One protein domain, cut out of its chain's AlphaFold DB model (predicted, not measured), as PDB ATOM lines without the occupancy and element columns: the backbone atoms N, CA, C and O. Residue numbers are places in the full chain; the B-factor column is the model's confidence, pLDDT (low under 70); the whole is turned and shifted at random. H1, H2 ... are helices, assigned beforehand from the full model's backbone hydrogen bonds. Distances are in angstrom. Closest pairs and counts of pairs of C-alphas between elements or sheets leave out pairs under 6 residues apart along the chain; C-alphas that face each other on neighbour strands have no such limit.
ATOM      1  N   SER A   9     -73.949 447.567 -45.887       84.88
ATOM      2  CA  SER A   9     -73.249 447.503 -44.604       84.88
ATOM      3  C   SER A   9     -74.199 447.142 -43.458       84.88
ATOM      4  O   SER A   9     -73.863 446.300 -42.625       84.88
ATOM      5  N   LEU A  10     -75.401 447.732 -43.423       87.38
ATOM      6  CA  LEU A  10     -76.421 447.387 -42.424       87.38
ATOM      7  C   LEU A  10     -76.896 445.941 -42.581       87.38
ATOM      8  O   LEU A  10     -77.090 445.256 -41.577       87.38
ATOM      9  N   LEU A  11     -77.046 445.460 -43.817       87.62
ATOM     10  CA  LEU A  11     -77.427 444.077 -44.083       87.62
ATOM     11  C   LEU A  11     -76.323 443.093 -43.663       87.62
ATOM     12  O   LEU A  11     -76.610 442.081 -43.028       87.62
ATOM     13  N   GLU A  12     -75.057 443.404 -43.939       87.50
ATOM     14  CA  GLU A  12     -73.911 442.615 -43.480       87.50
ATOM     15  C   GLU A  12     -73.849 442.545 -41.951       87.50
ATOM     16  O   GLU A  12     -73.657 441.466 -41.383       87.50
ATOM     17  N   LEU A  13     -74.046 443.678 -41.268       89.38
ATOM     18  CA  LEU A  13     -74.110 443.705 -39.810       89.38
ATOM     19  C   LEU A  13     -75.280 442.869 -39.290       89.38
ATOM     20  O   LEU A  13     -75.097 442.054 -38.388       89.38
ATOM     21  N   TRP A  14     -76.462 443.036 -39.878       91.75
ATOM     22  CA  TRP A  14     -77.649 442.275 -39.519       91.75
ATOM     23  C   TRP A  14     -77.413 440.764 -39.627       91.75
ATOM     24  O   TRP A  14     -77.667 440.035 -38.670       91.75
ATOM     25  N   LEU A  15     -76.835 440.289 -40.734       91.06
ATOM     26  CA  LEU A  15     -76.503 438.872 -40.932       91.06
ATOM     27  C   LEU A  15     -75.451 438.375 -39.937       91.06
ATOM     28  O   LEU A  15     -75.564 437.262 -39.415       91.06
ATOM     29  N   ARG A  16     -74.444 439.205 -39.630       91.12
ATOM     30  CA  ARG A  16     -73.437 438.871 -38.619       91.12
ATOM     31  C   ARG A  16     -74.074 438.687 -37.248       91.12
ATOM     32  O   ARG A  16     -73.719 437.742 -36.551       91.12
ATOM     33  N   LEU A  17     -74.990 439.577 -36.872       93.00
ATOM     34  CA  LEU A  17     -75.713 439.496 -35.608       93.00
ATOM     35  C   LEU A  17     -76.650 438.287 -35.598       93.00
ATOM     36  O   LEU A  17     -76.593 437.505 -34.658       93.00
ATOM     37  N   LEU A  18     -77.428 438.054 -36.658       93.12
ATOM     38  CA  LEU A  18     -78.327 436.899 -36.762       93.12
ATOM     39  C   LEU A  18     -77.604 435.564 -36.554       93.12
ATOM     40  O   LEU A  18     -78.108 434.690 -35.851       93.12
ATOM     41  N   ALA A  19     -76.401 435.421 -37.112       92.81
ATOM     42  CA  ALA A  19     -75.578 434.229 -36.941       92.81
ATOM     43  C   ALA A  19     -75.189 433.946 -35.472       92.81
ATOM     44  O   ALA A  19     -74.847 432.808 -35.145       92.81
ATOM     45  N   LEU A  20     -75.238 434.951 -34.588       92.94
ATOM     46  CA  LEU A  20     -75.022 434.802 -33.141       92.94
ATOM     47  C   LEU A  20     -76.284 434.353 -32.389       92.94
ATOM     48  O   LEU A  20     -76.180 433.917 -31.247       92.94
ATOM     49  N   HIS A  21     -77.461 434.454 -33.013       94.00
ATOM     50  CA  HIS A  21     -78.745 434.029 -32.444       94.00
ATOM     51  C   HIS A  21     -79.184 432.631 -32.916       94.00
ATOM     52  O   HIS A  21     -80.281 432.185 -32.569       94.00
ATOM     53  N   ILE A  22     -78.344 431.933 -33.686       92.50
ATOM     54  CA  ILE A  22     -78.504 430.506 -33.984       92.50
ATOM     55  C   ILE A  22     -77.829 429.709 -32.865       92.50
ATOM     56  O   ILE A  22     -76.697 430.013 -32.489       92.50
ATOM     57  N   ASP A  23     -78.523 428.696 -32.339       88.12
ATOM     58  CA  ASP A  23     -77.976 427.806 -31.310       88.12
ATOM     59  C   ASP A  23     -76.674 427.139 -31.798       88.12
ATOM     60  O   ASP A  23     -76.503 426.891 -32.994       88.12
ATOM     61  N   GLU A  24     -75.752 426.833 -30.878       82.88
ATOM     62  CA  GLU A  24     -74.488 426.186 -31.250       82.88
ATOM     63  C   GLU A  24     -74.778 424.836 -31.939       82.88
ATOM     64  O   GLU A  24     -75.388 423.957 -31.318       82.88
ATOM     65  N   PRO A  25     -74.370 424.650 -33.207       80.94
ATOM     66  CA  PRO A  25     -74.733 423.457 -33.950       80.94
ATOM     67  C   PRO A  25     -74.067 422.215 -33.369       80.94
ATOM     68  O   PRO A  25     -72.868 422.199 -33.087       80.94
ATOM     69  N   SER A  26     -74.830 421.134 -33.258       78.94
ATOM     70  CA  SER A  26     -74.328 419.867 -32.711       78.94
ATOM     71  C   SER A  26     -73.444 419.089 -33.698       78.94
ATOM     72  O   SER A  26     -72.658 418.229 -33.297       78.94
ATOM     73  N   SER A  27     -73.556 419.385 -34.998       80.19
ATOM     74  CA  SER A  27     -72.772 418.771 -36.072       80.19
ATOM     75  C   SER A  27     -72.634 419.706 -37.278       80.19
ATOM     76  O   SER A  27     -73.433 420.619 -37.461       80.19
ATOM     77  N   ALA A  28     -71.657 419.451 -38.154       70.88
ATOM     78  CA  ALA A  28     -71.485 420.224 -39.390       70.88
ATOM     79  C   ALA A  28     -72.613 420.001 -40.422       70.88
ATOM     80  O   ALA A  28     -72.803 420.811 -41.327       70.88
ATOM     81  N   SER A  29     -73.361 418.899 -40.301       70.94
ATOM     82  CA  SER A  29     -74.518 418.587 -41.150       70.94
ATOM     83  C   SER A  29     -75.819 419.248 -40.689       70.94
ATOM     84  O   SER A  29     -76.785 419.237 -41.450       70.94
ATOM     85  N   ASP A  30     -75.836 419.806 -39.476       84.50
ATOM     86  CA  ASP A  30     -76.972 420.506 -38.875       84.50
ATOM     87  C   ASP A  30     -77.386 421.709 -39.741       84.50
ATOM     88  O   ASP A  30     -76.535 422.475 -40.211       84.50
ATOM     89  N   TYR A  31     -78.688 421.895 -39.960       85.44
ATOM     90  CA  TYR A  31     -79.206 423.054 -40.687       85.44
ATOM     91  C   TYR A  31     -78.765 424.367 -40.038       85.44
ATOM     92  O   TYR A  31     -78.378 425.294 -40.752       85.44
ATOM     93  N   GLY A  32     -78.711 424.421 -38.703       88.69
ATOM     94  CA  GLY A  32     -78.214 425.591 -37.981       88.69
ATOM     95  C   GLY A  32     -76.765 425.921 -38.344       88.69
ATOM     96  O   GLY A  32     -76.428 427.087 -38.553       88.69
ATOM     97  N   HIS A  33     -75.917 424.901 -38.525       89.12
ATOM     98  CA  HIS A  33     -74.528 425.092 -38.944       89.12
ATOM     99  C   HIS A  33     -74.428 425.714 -40.336       89.12
ATOM    100  O   HIS A  33     -73.642 426.642 -40.544       89.12
ATOM    101  N   LYS A  34     -75.231 425.217 -41.283       88.69
ATOM    102  CA  LYS A  34     -75.242 425.701 -42.669       88.69
ATOM    103  C   LYS A  34     -75.708 427.151 -42.746       88.69
ATOM    104  O   LYS A  34     -74.985 427.980 -43.294       88.69
ATOM    105  N   ILE A  35     -76.855 427.462 -42.134       89.69
ATOM    106  CA  ILE A  35     -77.432 428.816 -42.112       89.69
ATOM    107  C   ILE A  35     -76.438 429.796 -41.484       89.69
ATOM    108  O   ILE A  35     -76.081 430.808 -42.088       89.69
ATOM    109  N   ARG A  36     -75.920 429.457 -40.296       91.19
ATOM    110  CA  ARG A  36     -74.938 430.279 -39.582       91.19
ATOM    111  C   ARG A  36     -73.700 430.538 -40.431       91.19
ATOM    112  O   ARG A  36     -73.253 431.677 -40.526       91.19
ATOM    113  N   THR A  37     -73.150 429.500 -41.056       88.25
ATOM    114  CA  THR A  37     -71.950 429.622 -41.893       88.25
ATOM    115  C   THR A  37     -72.199 430.534 -43.087       88.25
ATOM    116  O   THR A  37     -71.386 431.424 -43.331       88.25
ATOM    117  N   GLN A  38     -73.327 430.378 -43.784       87.44
ATOM    118  CA  GLN A  38     -73.649 431.228 -44.929       87.44
ATOM    119  C   GLN A  38     -73.827 432.696 -44.536       87.44
ATOM    120  O   GLN A  38     -73.268 433.575 -45.185       87.44
ATOM    121  N   TRP A  39     -74.507 432.992 -43.428       89.88
ATOM    122  CA  TRP A  39     -74.652 434.374 -42.953       89.88
ATOM    123  C   TRP A  39     -73.326 434.986 -42.481       89.88
ATOM    124  O   TRP A  39     -73.050 436.166 -42.718       89.88
ATOM    125  N   LEU A  40     -72.445 434.190 -41.866       88.12
ATOM    126  CA  LEU A  40     -71.089 434.633 -41.530       88.12
ATOM    127  C   LEU A  40     -70.232 434.892 -42.774       88.12
ATOM    128  O   LEU A  40     -69.390 435.785 -42.741       88.12
ATOM    129  N   LEU A  41     -70.422 434.133 -43.856       85.56
ATOM    130  CA  LEU A  41     -69.745 434.368 -45.132       85.56
ATOM    131  C   LEU A  41     -70.282 435.624 -45.825       85.56
ATOM    132  O   LEU A  41     -69.492 436.479 -46.218       85.56
ATOM    133  N   ALA A  42     -71.606 435.777 -45.899       83.50
ATOM    134  CA  ALA A  42     -72.259 436.934 -46.508       83.50
ATOM    135  C   ALA A  42     -71.940 438.259 -45.783       83.50
ATOM    136  O   ALA A  42     -71.974 439.318 -46.395       83.50
ATOM    137  N   SER A  43     -71.573 438.212 -44.497       86.38
ATOM    138  CA  SER A  43     -71.243 439.393 -43.681       86.38
ATOM    139  C   SER A  43     -69.758 439.800 -43.668       86.38
ATOM    140  O   SER A  43     -69.329 440.515 -42.759       86.38
ATOM    141  N   LYS A  44     -68.924 439.314 -44.598       79.19
ATOM    142  CA  LYS A  44     -67.461 439.560 -44.632       79.19
ATOM    143  C   LYS A  44     -66.994 440.603 -45.668       79.19
ATOM    144  O   LYS A  44     -65.809 440.606 -45.990       79.19
ATOM    145  N   HIS A  45     -67.872 441.506 -46.120       66.62
ATOM    146  CA  HIS A  45     -67.704 442.361 -47.310       66.62
ATOM    147  C   HIS A  45     -67.567 441.595 -48.625       66.62
ATOM    148  O   HIS A  45     -67.112 440.455 -48.660       66.62
ATOM    149  N   HIS A  46     -67.896 442.286 -49.721       53.72
ATOM    150  CA  HIS A  46     -67.897 441.802 -51.111       53.72
ATOM    151  C   HIS A  46     -69.120 440.981 -51.527       53.72
ATOM    152  O   HIS A  46     -69.087 440.353 -52.589       53.72
ATOM    153  N   PHE A  47     -70.216 441.007 -50.764       53.19
ATOM    154  CA  PHE A  47     -71.462 440.445 -51.269       53.19
ATOM    155  C   PHE A  47     -72.097 441.414 -52.275       53.19
ATOM    156  O   PHE A  47     -72.677 442.429 -51.910       53.19
ATOM    157  N   VAL A  48     -71.955 441.102 -53.564       45.47
ATOM    158  CA  VAL A  48     -72.704 441.731 -54.659       45.47
ATOM    159  C   VAL A  48     -73.905 440.825 -54.928       45.47
ATOM    160  O   VAL A  48     -73.808 439.888 -55.717       45.47
ATOM    161  N   GLY A  49     -75.016 441.027 -54.218       45.75
ATOM    162  CA  GLY A  49     -76.188 440.164 -54.371       45.75
ATOM    163  C   GLY A  49     -77.355 440.516 -53.453       45.75
ATOM    164  O   GLY A  49     -77.174 441.062 -52.370       45.75
ATOM    165  N   ALA A  50     -78.568 440.206 -53.913       48.38
ATOM    166  CA  ALA A  50     -79.811 440.401 -53.179       48.38
ATOM    167  C   ALA A  50     -79.905 439.508 -51.919       48.38
ATOM    168  O   ALA A  50     -79.315 438.432 -51.848       48.38
ATOM    169  N   VAL A  51     -80.663 440.010 -50.939       53.62
ATOM    170  CA  VAL A  51     -81.076 439.442 -49.635       53.62
ATOM    171  C   VAL A  51     -81.064 437.900 -49.543       53.62
ATOM    172  O   VAL A  51     -81.657 437.222 -50.378       53.62
ATOM    173  N   PRO A  52     -80.526 437.369 -48.427       59.22
ATOM    174  CA  PRO A  52     -79.204 436.764 -48.312       59.22
ATOM    175  C   PRO A  52     -79.123 435.357 -48.929       59.22
ATOM    176  O   PRO A  52     -80.120 434.640 -48.998       59.22
ATOM    177  N   HIS A  53     -77.901 434.964 -49.308       62.12
ATOM    178  CA  HIS A  53     -77.544 433.658 -49.877       62.12
ATOM    179  C   HIS A  53     -78.351 432.517 -49.232       62.12
ATOM    180  O   HIS A  53     -78.187 432.214 -48.048       62.12
ATOM    181  N   ASP A  54     -79.252 431.941 -50.026       70.31
ATOM    182  CA  ASP A  54     -80.025 430.733 -49.730       70.31
ATOM    183  C   ASP A  54     -81.145 430.888 -48.681       70.31
ATOM    184  O   ASP A  54     -81.675 429.890 -48.206       70.31
ATOM    185  N   LEU A  55     -81.593 432.109 -48.343       76.38
ATOM    186  CA  LEU A  55     -82.749 432.290 -47.444       76.38
ATOM    187  C   LEU A  55     -84.008 431.580 -47.949       76.38
ATOM    188  O   LEU A  55     -84.700 430.945 -47.157       76.38
ATOM    189  N   GLU A  56     -84.298 431.666 -49.247       78.31
ATOM    190  CA  GLU A  56     -85.407 430.937 -49.877       78.31
ATOM    191  C   GLU A  56     -85.254 429.418 -49.689       78.31
ATOM    192  O   GLU A  56     -86.204 428.743 -49.307       78.31
ATOM    193  N   GLU A  57     -84.042 428.881 -49.853       80.62
ATOM    194  CA  GLU A  57     -83.759 427.457 -49.645       80.62
ATOM    195  C   GLU A  57     -83.894 427.053 -48.169       80.62
ATOM    196  O   GLU A  57     -84.529 426.048 -47.848       80.62
ATOM    197  N   PHE A  58     -83.359 427.855 -47.248       82.94
ATOM    198  CA  PHE A  58     -83.460 427.597 -45.813       82.94
ATOM    199  C   PHE A  58     -84.906 427.650 -45.327       82.94
ATOM    200  O   PHE A  58     -85.314 426.825 -44.512       82.94
ATOM    201  N   THR A  59     -85.699 428.581 -45.854       84.56
ATOM    202  CA  THR A  59     -87.111 428.742 -45.489       84.56
ATOM    203  C   THR A  59     -88.049 427.789 -46.234       84.56
ATOM    204  O   THR A  59     -89.205 427.656 -45.837       84.56
ATOM    205  N   ALA A  60     -87.567 427.051 -47.242       86.00
ATOM    206  CA  ALA A  60     -88.350 426.035 -47.952       86.00
ATOM    207  C   ALA A  60     -88.617 424.765 -47.118       86.00
ATOM    208  O   ALA A  60     -89.468 423.949 -47.479       86.00
ATOM    209  N   THR A  61     -87.908 424.581 -46.001       85.81
ATOM    210  CA  THR A  61     -88.115 423.465 -45.066       85.81
ATOM    211  C   THR A  61     -88.648 423.975 -43.730       85.81
ATOM    212  O   THR A  61     -88.267 425.054 -43.285       85.81
ATOM    213  N   THR A  62     -89.498 423.194 -43.051       87.75
ATOM    214  CA  THR A  62     -90.015 423.565 -41.718       87.75
ATOM    215  C   THR A  62     -88.887 423.773 -40.709       87.75
ATOM    216  O   THR A  62     -88.892 424.756 -39.980       87.75
ATOM    217  N   GLU A  63     -87.892 422.881 -40.706       88.81
ATOM    218  CA  GLU A  63     -86.753 422.945 -39.785       88.81
ATOM    219  C   GLU A  63     -85.910 424.209 -39.998       88.81
ATOM    220  O   GLU A  63     -85.646 424.948 -39.050       88.81
ATOM    221  N   GLY A  64     -85.524 424.498 -41.245       89.56
ATOM    222  CA  GLY A  64     -84.757 425.700 -41.556       89.56
ATOM    223  C   GLY A  64     -85.555 426.981 -41.304       89.56
ATOM    224  O   GLY A  64     -85.017 427.922 -40.716       89.56
ATOM    225  N   PHE A  65     -86.849 427.001 -41.642       90.00
ATOM    226  CA  PHE A  65     -87.733 428.128 -41.342       90.00
ATOM    227  C   PHE A  65     -87.823 428.404 -39.836       90.00
ATOM    228  O   PHE A  65     -87.688 429.556 -39.423       90.00
ATOM    229  N   ASP A  66     -87.985 427.374 -39.003       91.25
ATOM    230  CA  ASP A  66     -88.056 427.533 -37.548       91.25
ATOM    231  C   ASP A  66     -86.751 428.093 -36.961       91.25
ATOM    232  O   ASP A  66     -86.795 428.977 -36.100       91.25
ATOM    233  N   ILE A  67     -85.591 427.642 -37.454       92.38
ATOM    234  CA  ILE A  67     -84.279 428.164 -37.044       92.38
ATOM    235  C   ILE A  67     -84.150 429.645 -37.414       92.38
ATOM    236  O   ILE A  67     -83.829 430.471 -36.555       92.38
ATOM    237  N   VAL A  68     -84.437 429.993 -38.673       91.62
ATOM    238  CA  VAL A  68     -84.370 431.375 -39.163       91.62
ATOM    239  C   VAL A  68     -85.321 432.268 -38.368       91.62
ATOM    240  O   VAL A  68     -84.908 433.303 -37.845       91.62
ATOM    241  N   ARG A  69     -86.578 431.843 -38.199       91.94
ATOM    242  CA  ARG A  69     -87.596 432.597 -37.463       91.94
ATOM    243  C   ARG A  69     -87.227 432.775 -35.994       91.94
ATOM    244  O   ARG A  69     -87.479 433.836 -35.423       91.94
ATOM    245  N   LYS A  70     -86.628 431.768 -35.353       93.44
ATOM    246  CA  LYS A  70     -86.140 431.876 -33.971       93.44
ATOM    247  C   LYS A  70     -85.000 432.891 -33.865       93.44
ATOM    248  O   LYS A  70     -85.038 433.726 -32.960       93.44
ATOM    249  N   ALA A  71     -84.032 432.850 -34.782       94.31
ATOM    250  CA  ALA A  71     -82.904 433.777 -34.796       94.31
ATOM    251  C   ALA A  71     -83.364 435.227 -35.015       94.31
ATOM    252  O   ALA A  71     -82.997 436.103 -34.229       94.31
ATOM    253  N   VAL A  72     -84.235 435.461 -36.004       93.50
ATOM    254  CA  VAL A  72     -84.812 436.785 -36.285       93.50
ATOM    255  C   VAL A  72     -85.591 437.306 -35.081       93.50
ATOM    256  O   VAL A  72     -85.264 438.372 -34.574       93.50
ATOM    257  N   ASN A  73     -86.524 436.531 -34.518       94.38
ATOM    258  CA  ASN A  73     -87.276 436.955 -33.329       94.38
ATOM    259  C   ASN A  73     -86.377 437.292 -32.130       94.38
ATOM    260  O   ASN A  73     -86.672 438.208 -31.358       94.38
ATOM    261  N   SER A  74     -85.305 436.521 -31.939       95.62
ATOM    262  CA  SER A  74     -84.349 436.721 -30.849       95.62
ATOM    263  C   SER A  74     -83.580 438.034 -31.026       95.62
ATOM    264  O   SER A  74     -83.534 438.847 -30.098       95.62
ATOM    265  N   LEU A  75     -83.057 438.283 -32.229       95.56
ATOM    266  CA  LEU A  75     -82.333 439.509 -32.560       95.56
ATOM    267  C   LEU A  75     -83.251 440.742 -32.558       95.56
ATOM    268  O   LEU A  75     -82.929 441.733 -31.905       95.56
ATOM    269  N   SER A  76     -84.414 440.670 -33.215       94.69
ATOM    270  CA  SER A  76     -85.400 441.759 -33.269       94.69
ATOM    271  C   SER A  76     -85.821 442.196 -31.866       94.69
ATOM    272  O   SER A  76     -85.879 443.389 -31.573       94.69
ATOM    273  N   ARG A  77     -86.050 441.244 -30.949       95.06
ATOM    274  CA  ARG A  77     -86.359 441.561 -29.547       95.06
ATOM    275  C   ARG A  77     -85.219 442.308 -28.861       95.06
ATOM    276  O   ARG A  77     -85.495 443.260 -28.139       95.06
ATOM    277  N   MET A  78     -83.975 441.880 -29.066       94.12
ATOM    278  CA  MET A  78     -82.806 442.528 -28.470       94.12
ATOM    279  C   MET A  78     -82.633 443.955 -29.005       94.12
ATOM    280  O   MET A  78     -82.465 444.878 -28.218       94.12
ATOM    281  N   ILE A  79     -82.740 444.154 -30.321       93.62
ATOM    282  CA  ILE A  79     -82.617 445.476 -30.955       93.62
ATOM    283  C   ILE A  79     -83.736 446.421 -30.506       93.62
ATOM    284  O   ILE A  79     -83.474 447.584 -30.214       93.62
ATOM    285  N   ASN A  80     -84.967 445.928 -30.366       92.38
ATOM    286  CA  ASN A  80     -86.095 446.726 -29.876       92.38
ATOM    287  C   ASN A  80     -85.967 447.138 -28.398       92.38
ATOM    288  O   ASN A  80     -86.744 447.965 -27.927       92.38
ATOM    289  N   GLN A  81     -85.018 446.559 -27.661       93.12
ATOM    290  CA  GLN A  81     -84.704 446.934 -26.281       93.12
ATOM    291  C   GLN A  81     -83.515 447.896 -26.178       93.12
ATOM    292  O   GLN A  81     -83.254 448.403 -25.089       93.12
ATOM    293  N   LEU A  82     -82.793 448.143 -27.275       91.06
ATOM    294  CA  LEU A  82     -81.696 449.104 -27.288       91.06
ATOM    295  C   LEU A  82     -82.252 450.529 -27.240       91.06
ATOM    296  O   LEU A  82     -83.125 450.903 -28.018       91.06
ATOM    297  N   ASP A  83     -81.703 451.333 -26.340       90.62
ATOM    298  CA  ASP A  83     -81.997 452.758 -26.181       90.62
ATOM    299  C   ASP A  83     -80.808 453.651 -26.579       90.62
ATOM    300  O   ASP A  83     -80.928 454.875 -26.600       90.62
ATOM    301  N   GLN A  84     -79.665 453.041 -26.908       91.69
ATOM    302  CA  GLN A  84     -78.434 453.713 -27.311       91.69
ATOM    303  C   GLN A  84     -77.929 453.189 -28.662       91.69
ATOM    304  O   GLN A  84     -78.031 451.986 -28.921       91.69
ATOM    305  N   PRO A  85     -77.332 454.057 -29.501       92.44
ATOM    306  CA  PRO A  85     -76.669 453.652 -30.738       92.44
ATOM    307  C   PRO A  85     -75.618 452.556 -30.528       92.44
ATOM    308  O   PRO A  85     -74.936 452.508 -29.498       92.44
ATOM    309  N   ILE A  86     -75.423 451.713 -31.544       90.81
ATOM    310  CA  ILE A  86     -74.311 450.761 -31.542       90.81
ATOM    311  C   ILE A  86     -73.032 451.518 -31.883       90.81
ATOM    312  O   ILE A  86     -72.871 452.035 -32.990       90.81
ATOM    313  N   GLN A  87     -72.112 451.551 -30.922       91.56
ATOM    314  CA  GLN A  87     -70.835 452.238 -31.070       91.56
ATOM    315  C   GLN A  87     -69.987 451.610 -32.176       91.56
ATOM    316  O   GLN A  87     -69.774 450.393 -32.192       91.56
ATOM    317  N   TYR A  88     -69.436 452.430 -33.073       88.75
ATOM    318  CA  TYR A  88     -68.650 451.915 -34.201       88.75
ATOM    319  C   TYR A  88     -67.390 451.156 -33.751       88.75
ATOM    320  O   TYR A  88     -66.910 450.262 -34.449       88.75
ATOM    321  N   GLN A  89     -66.852 451.463 -32.567       89.00
ATOM    322  CA  GLN A  89     -65.729 450.735 -31.980       89.00
ATOM    323  C   GLN A  89     -66.096 449.276 -31.679       89.00
ATOM    324  O   GLN A  89     -65.268 448.393 -31.892       89.00
ATOM    325  N   THR A  90     -67.335 449.002 -31.259       88.50
ATOM    326  CA  THR A  90     -67.839 447.632 -31.076       88.50
ATOM    327  C   THR A  90     -67.836 446.874 -32.399       88.50
ATOM    328  O   THR A  90     -67.431 445.715 -32.450       88.50
ATOM    329  N   LEU A  91     -68.195 447.540 -33.497       86.69
ATOM    330  CA  LEU A  91     -68.187 446.939 -34.833       86.69
ATOM    331  C   LEU A  91     -66.765 446.596 -35.291       86.69
ATOM    332  O   LEU A  91     -66.542 445.533 -35.869       86.69
ATOM    333  N   LYS A  92     -65.779 447.437 -34.962       84.94
ATOM    334  CA  LYS A  92     -64.362 447.121 -35.202       84.94
ATOM    335  C   LYS A  92     -63.914 445.875 -34.441       84.94
ATOM    336  O   LYS A  92     -63.255 445.020 -35.016       84.94
ATOM    337  N   LEU A  93     -64.335 445.711 -33.182       85.38
ATOM    338  CA  LEU A  93     -64.053 444.485 -32.418       85.38
ATOM    339  C   LEU A  93     -64.671 443.232 -33.061       85.38
ATOM    340  O   LEU A  93     -64.141 442.136 -32.905       85.38
ATOM    341  N   MET A  94     -65.762 443.388 -33.812       82.94
ATOM    342  CA  MET A  94     -66.396 442.317 -34.589       82.94
ATOM    343  C   MET A  94     -65.739 442.078 -35.965       82.94
ATOM    344  O   MET A  94     -66.198 441.220 -36.729       82.94
ATOM    345  N   GLY A  95     -64.665 442.809 -36.286       80.75
ATOM    346  CA  GLY A  95     -63.907 442.690 -37.531       80.75
ATOM    347  C   GLY A  95     -64.459 443.514 -38.698       80.75
ATOM    348  O   GLY A  95     -64.153 443.203 -39.847       80.75
ATOM    349  N   PHE A  96     -65.282 444.537 -38.441       78.44
ATOM    350  CA  PHE A  96     -65.689 445.503 -39.465       78.44
ATOM    351  C   PHE A  96     -64.704 446.682 -39.504       78.44
ATOM    352  O   PHE A  96     -64.974 447.756 -38.968       78.44
ATOM    353  N   ASP A  97     -63.536 446.485 -40.115       67.38
ATOM    354  CA  ASP A  97     -62.434 447.454 -40.019       67.38
ATOM    355  C   ASP A  97     -62.576 448.685 -40.940       67.38
ATOM    356  O   ASP A  97     -62.025 449.742 -40.619       67.38
ATOM    357  N   ALA A  98     -63.326 448.590 -42.050       61.84
ATOM    358  CA  ALA A  98     -63.330 449.613 -43.109       61.84
ATOM    359  C   ALA A  98     -64.669 450.349 -43.354       61.84
ATOM    360  O   ALA A  98     -64.642 451.429 -43.941       61.84
ATOM    361  N   LEU A  99     -65.823 449.824 -42.912       65.88
ATOM    362  CA  LEU A  99     -67.141 450.421 -43.240       65.88
ATOM    363  C   LEU A  99     -67.643 451.458 -42.245       65.88
ATOM    364  O   LEU A  99     -68.382 452.361 -42.626       65.88
ATOM    365  N   TRP A 100     -67.282 451.327 -40.969       76.62
ATOM    366  CA  TRP A 100     -67.959 452.066 -39.910       76.62
ATOM    367  C   TRP A 100     -67.042 453.101 -39.270       76.62
ATOM    368  O   TRP A 100     -66.094 452.785 -38.546       76.62
ATOM    369  N   SER A 101     -67.351 454.365 -39.546       81.75
ATOM    370  CA  SER A 101     -66.708 455.542 -38.952       81.75
ATOM    371  C   SER A 101     -67.648 456.355 -38.057       81.75
ATOM    372  O   SER A 101     -67.215 457.334 -37.454       81.75
ATOM    373  N   LYS A 102     -68.919 455.948 -37.970       86.38
ATOM    374  CA  LYS A 102     -69.967 456.557 -37.149       86.38
ATOM    375  C   LYS A 102     -70.756 455.470 -36.429       86.38
ATOM    376  O   LYS A 102     -70.857 454.352 -36.939       86.38
ATOM    377  N   ASP A 103     -71.312 455.823 -35.277       91.00
ATOM    378  CA  ASP A 103     -72.242 454.958 -34.555       91.00
ATOM    379  C   ASP A 103     -73.474 454.674 -35.418       91.00
ATOM    380  O   ASP A 103     -73.897 455.515 -36.219       91.00
ATOM    381  N   ILE A 104     -74.029 453.476 -35.257       89.75
ATOM    382  CA  ILE A 104     -75.234 453.050 -35.967       89.75
ATOM    383  C   ILE A 104     -76.431 453.391 -35.107       89.75
ATOM    384  O   ILE A 104     -76.518 452.969 -33.948       89.75
ATOM    385  N   ALA A 105     -77.348 454.157 -35.680       90.81
ATOM    386  CA  ALA A 105     -78.567 454.512 -34.992       90.81
ATOM    387  C   ALA A 105     -79.462 453.266 -34.864       90.81
ATOM    388  O   ALA A 105     -79.515 452.412 -35.748       90.81
ATOM    389  N   VAL A 106     -80.113 453.109 -33.709       90.62
ATOM    390  CA  VAL A 106     -80.898 451.898 -33.414       90.62
ATOM    391  C   VAL A 106     -82.074 451.752 -34.383       90.62
ATOM    392  O   VAL A 106     -82.413 450.635 -34.768       90.62
ATOM    393  N   ASP A 107     -82.660 452.868 -34.810       93.00
ATOM    394  CA  ASP A 107     -83.766 452.926 -35.767       93.00
ATOM    395  C   ASP A 107     -83.398 452.331 -37.136       93.00
ATOM    396  O   ASP A 107     -84.199 451.592 -37.705       93.00
ATOM    397  N   GLU A 108     -82.169 452.546 -37.619       90.75
ATOM    398  CA  GLU A 108     -81.667 451.925 -38.854       90.75
ATOM    399  C   GLU A 108     -81.715 450.386 -38.767       90.75
ATOM    400  O   GLU A 108     -82.097 449.715 -39.725       90.75
ATOM    401  N   LEU A 109     -81.380 449.802 -37.611       90.88
ATOM    402  CA  LEU A 109     -81.436 448.350 -37.397       90.88
ATOM    403  C   LEU A 109     -82.854 447.834 -37.128       90.88
ATOM    404  O   LEU A 109     -83.191 446.728 -37.551       90.88
ATOM    405  N   GLN A 110     -83.691 448.626 -36.457       93.00
ATOM    406  CA  GLN A 110     -85.111 448.318 -36.273       93.00
ATOM    407  C   GLN A 110     -85.841 448.254 -37.620       93.00
ATOM    408  O   GLN A 110     -86.671 447.370 -37.826       93.00
ATOM    409  N   GLU A 111     -85.502 449.130 -38.569       91.88
ATOM    410  CA  GLU A 111     -86.065 449.088 -39.919       91.88
ATOM    411  C   GLU A 111     -85.700 447.784 -40.648       91.88
ATOM    412  O   GLU A 111     -86.560 447.165 -41.278       91.88
ATOM    413  N   ILE A 112     -84.448 447.322 -40.535       90.75
ATOM    414  CA  ILE A 112     -84.031 446.031 -41.109       90.75
ATOM    415  C   ILE A 112     -84.780 444.869 -40.454       90.75
ATOM    416  O   ILE A 112     -85.235 443.972 -41.165       90.75
ATOM    417  N   ALA A 113     -84.956 444.901 -39.129       91.38
ATOM    418  CA  ALA A 113     -85.705 443.884 -38.397       91.38
ATOM    419  C   ALA A 113     -87.146 443.754 -38.911       91.38
ATOM    420  O   ALA A 113     -87.587 442.655 -39.239       91.38
ATOM    421  N   LEU A 114     -87.843 444.885 -39.060       90.38
ATOM    422  CA  LEU A 114     -89.209 444.924 -39.586       90.38
ATOM    423  C   LEU A 114     -89.291 444.366 -41.009       90.38
ATOM    424  O   LEU A 114     -90.155 443.544 -41.304       90.38
ATOM    425  N   LYS A 115     -88.360 444.759 -41.887       88.19
ATOM    426  CA  LYS A 115     -88.321 444.261 -43.268       88.19
ATOM    427  C   LYS A 115     -88.024 442.758 -43.339       88.19
ATOM    428  O   LYS A 115     -88.589 442.073 -44.185       88.19
ATOM    429  N   PHE A 116     -87.171 442.220 -42.464       87.94
ATOM    430  CA  PHE A 116     -86.939 440.772 -42.384       87.94
ATOM    431  C   PHE A 116     -88.174 440.016 -41.886       87.94
ATOM    432  O   PHE A 116     -88.510 438.981 -42.459       87.94
ATOM    433  N   ASP A 117     -88.866 440.531 -40.871       88.12
ATOM    434  CA  ASP A 117     -90.110 439.928 -40.381       88.12
ATOM    435  C   ASP A 117     -91.191 439.920 -41.468       88.12
ATOM    436  O   ASP A 117     -91.839 438.897 -41.694       88.12
ATOM    437  N   ASP A 118     -91.358 441.024 -42.200       85.69
ATOM    438  CA  ASP A 118     -92.308 441.081 -43.312       85.69
ATOM    439  C   ASP A 118     -91.914 440.149 -44.464       85.69
ATOM    440  O   ASP A 118     -92.792 439.580 -45.118       85.69
ATOM    441  N   LEU A 119     -90.613 439.956 -44.710       83.88
ATOM    442  CA  LEU A 119     -90.126 438.997 -45.702       83.88
ATOM    443  C   LEU A 119     -90.493 437.559 -45.308       83.88
ATOM    444  O   LEU A 119     -91.031 436.822 -46.131       83.88
ATOM    445  N   LEU A 120     -90.246 437.172 -44.052       83.81
ATOM    446  CA  LEU A 120     -90.540 435.826 -43.546       83.81
ATOM    447  C   LEU A 120     -92.039 435.527 -43.494       83.81
ATOM    448  O   LEU A 120     -92.465 434.411 -43.777       83.81
ATOM    449  N   GLU A 121     -92.847 436.528 -43.167       82.31
ATOM    450  CA  GLU A 121     -94.304 436.402 -43.098       82.31
ATOM    451  C   GLU A 121     -94.966 436.517 -44.482       82.31
ATOM    452  O   GLU A 121     -96.192 436.573 -44.585       82.31
ATOM    453  N   SER A 122     -94.167 436.554 -45.561       70.31
ATOM    454  CA  SER A 122     -94.631 436.746 -46.944       70.31
ATOM    455  C   SER A 122     -95.511 437.994 -47.113       70.31
ATOM    456  O   SER A 122     -96.394 438.038 -47.970       70.31
TER     457      SER A 122
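This is residues 9 to 122 of the 130 residues of an uncharacterized protein of Neorhizobium sp. P12A (UniProt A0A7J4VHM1). Two antiparallel pairs of helices pack on each other as crossed layers: H4 and H6 lie side by side in one, and the helical hairpin of H1 and H2 makes the other, with H1 nearest the middle of the domain and packed on both H4 and H6, while H2 packs on H4 near its first residues. Short H3 sits at the corner where H4 begins, and short H5 touches no helix, set off near the other end beyond the end of H4. The printed part has 114 residues with six named helices, H1 to H6 in order, and no named strand; the class is all helix. The whole is compact, with a radius of gyration of the C-alphas of 13.9 A, and its C-alphas span 38 by 27 by 25 A.

H1 covers residues 9 to 18, 14.1 A from first to last C-alpha, and begins with C-alpha 9 at (-73.249, 447.503, -44.604). H2 is residues 31 to 42, 16.6 A long. H3 is residues 55 to 59, 6.0 A long. H4, the longest helix, is residues 62 to 79, 25.5 A long, starting from C-alpha 62 at (-90.015, 423.565, -41.718). H5 is residues 88 to 93, 8.9 A long. H6 is residues 106 to 120, 21.3 A long, and ends with C-alpha 120 at (-90.540, 435.826, -43.546).

H4 is the hub and touches four helices. It touches H6 at a shallow tilt of 20 degrees, opposite ways, with the closest C-alphas, those of Ser 76 and Ala 113, 5.6 A apart. With residues 71 to 75 alone it touches H1, opposite ways at a tilt of 68 degrees, only just steep; the closest C-alphas are those of Leu 18 and Ala 71, 5.9 A apart. H4 touches H2 with residues 63 to 68 alone, at a steep tilt of 55 degrees, the same way; the C-alphas of Tyr 31 and Gly 64 come closest, at 6.2 A. H3 and H4 touch only at the corner, where the closest C-alphas, those of Thr 59 and Phe 65, are 4.2 A apart. H1 and H2 form a helical hairpin, opposite ways at a shallow tilt of 23 degrees, with the closest C-alphas, those of Leu 15 and Trp 39, 5.3 A apart. H6 touches H1 with residues 108 to 112 alone; the closest C-alphas, those of Leu 10 and Leu 109, are 7.2 A apart. H5 is apart from H4 and H6, and only just apart from H1, at 8.4 A. In each of the six helices every O i to N i+4 pair is within hydrogen-bond range.

The two C-alphas farthest apart, those of Thr 62 and Ser 101, are 39.7 A from each other. The printed part has no cut. The links H1 to H2, H2 to H3 and H5 to H6 are long, with 12 residues each. The mean pLDDT of the printed part is 84.5; residues 45 to 53 and 97 to 99 are under 70.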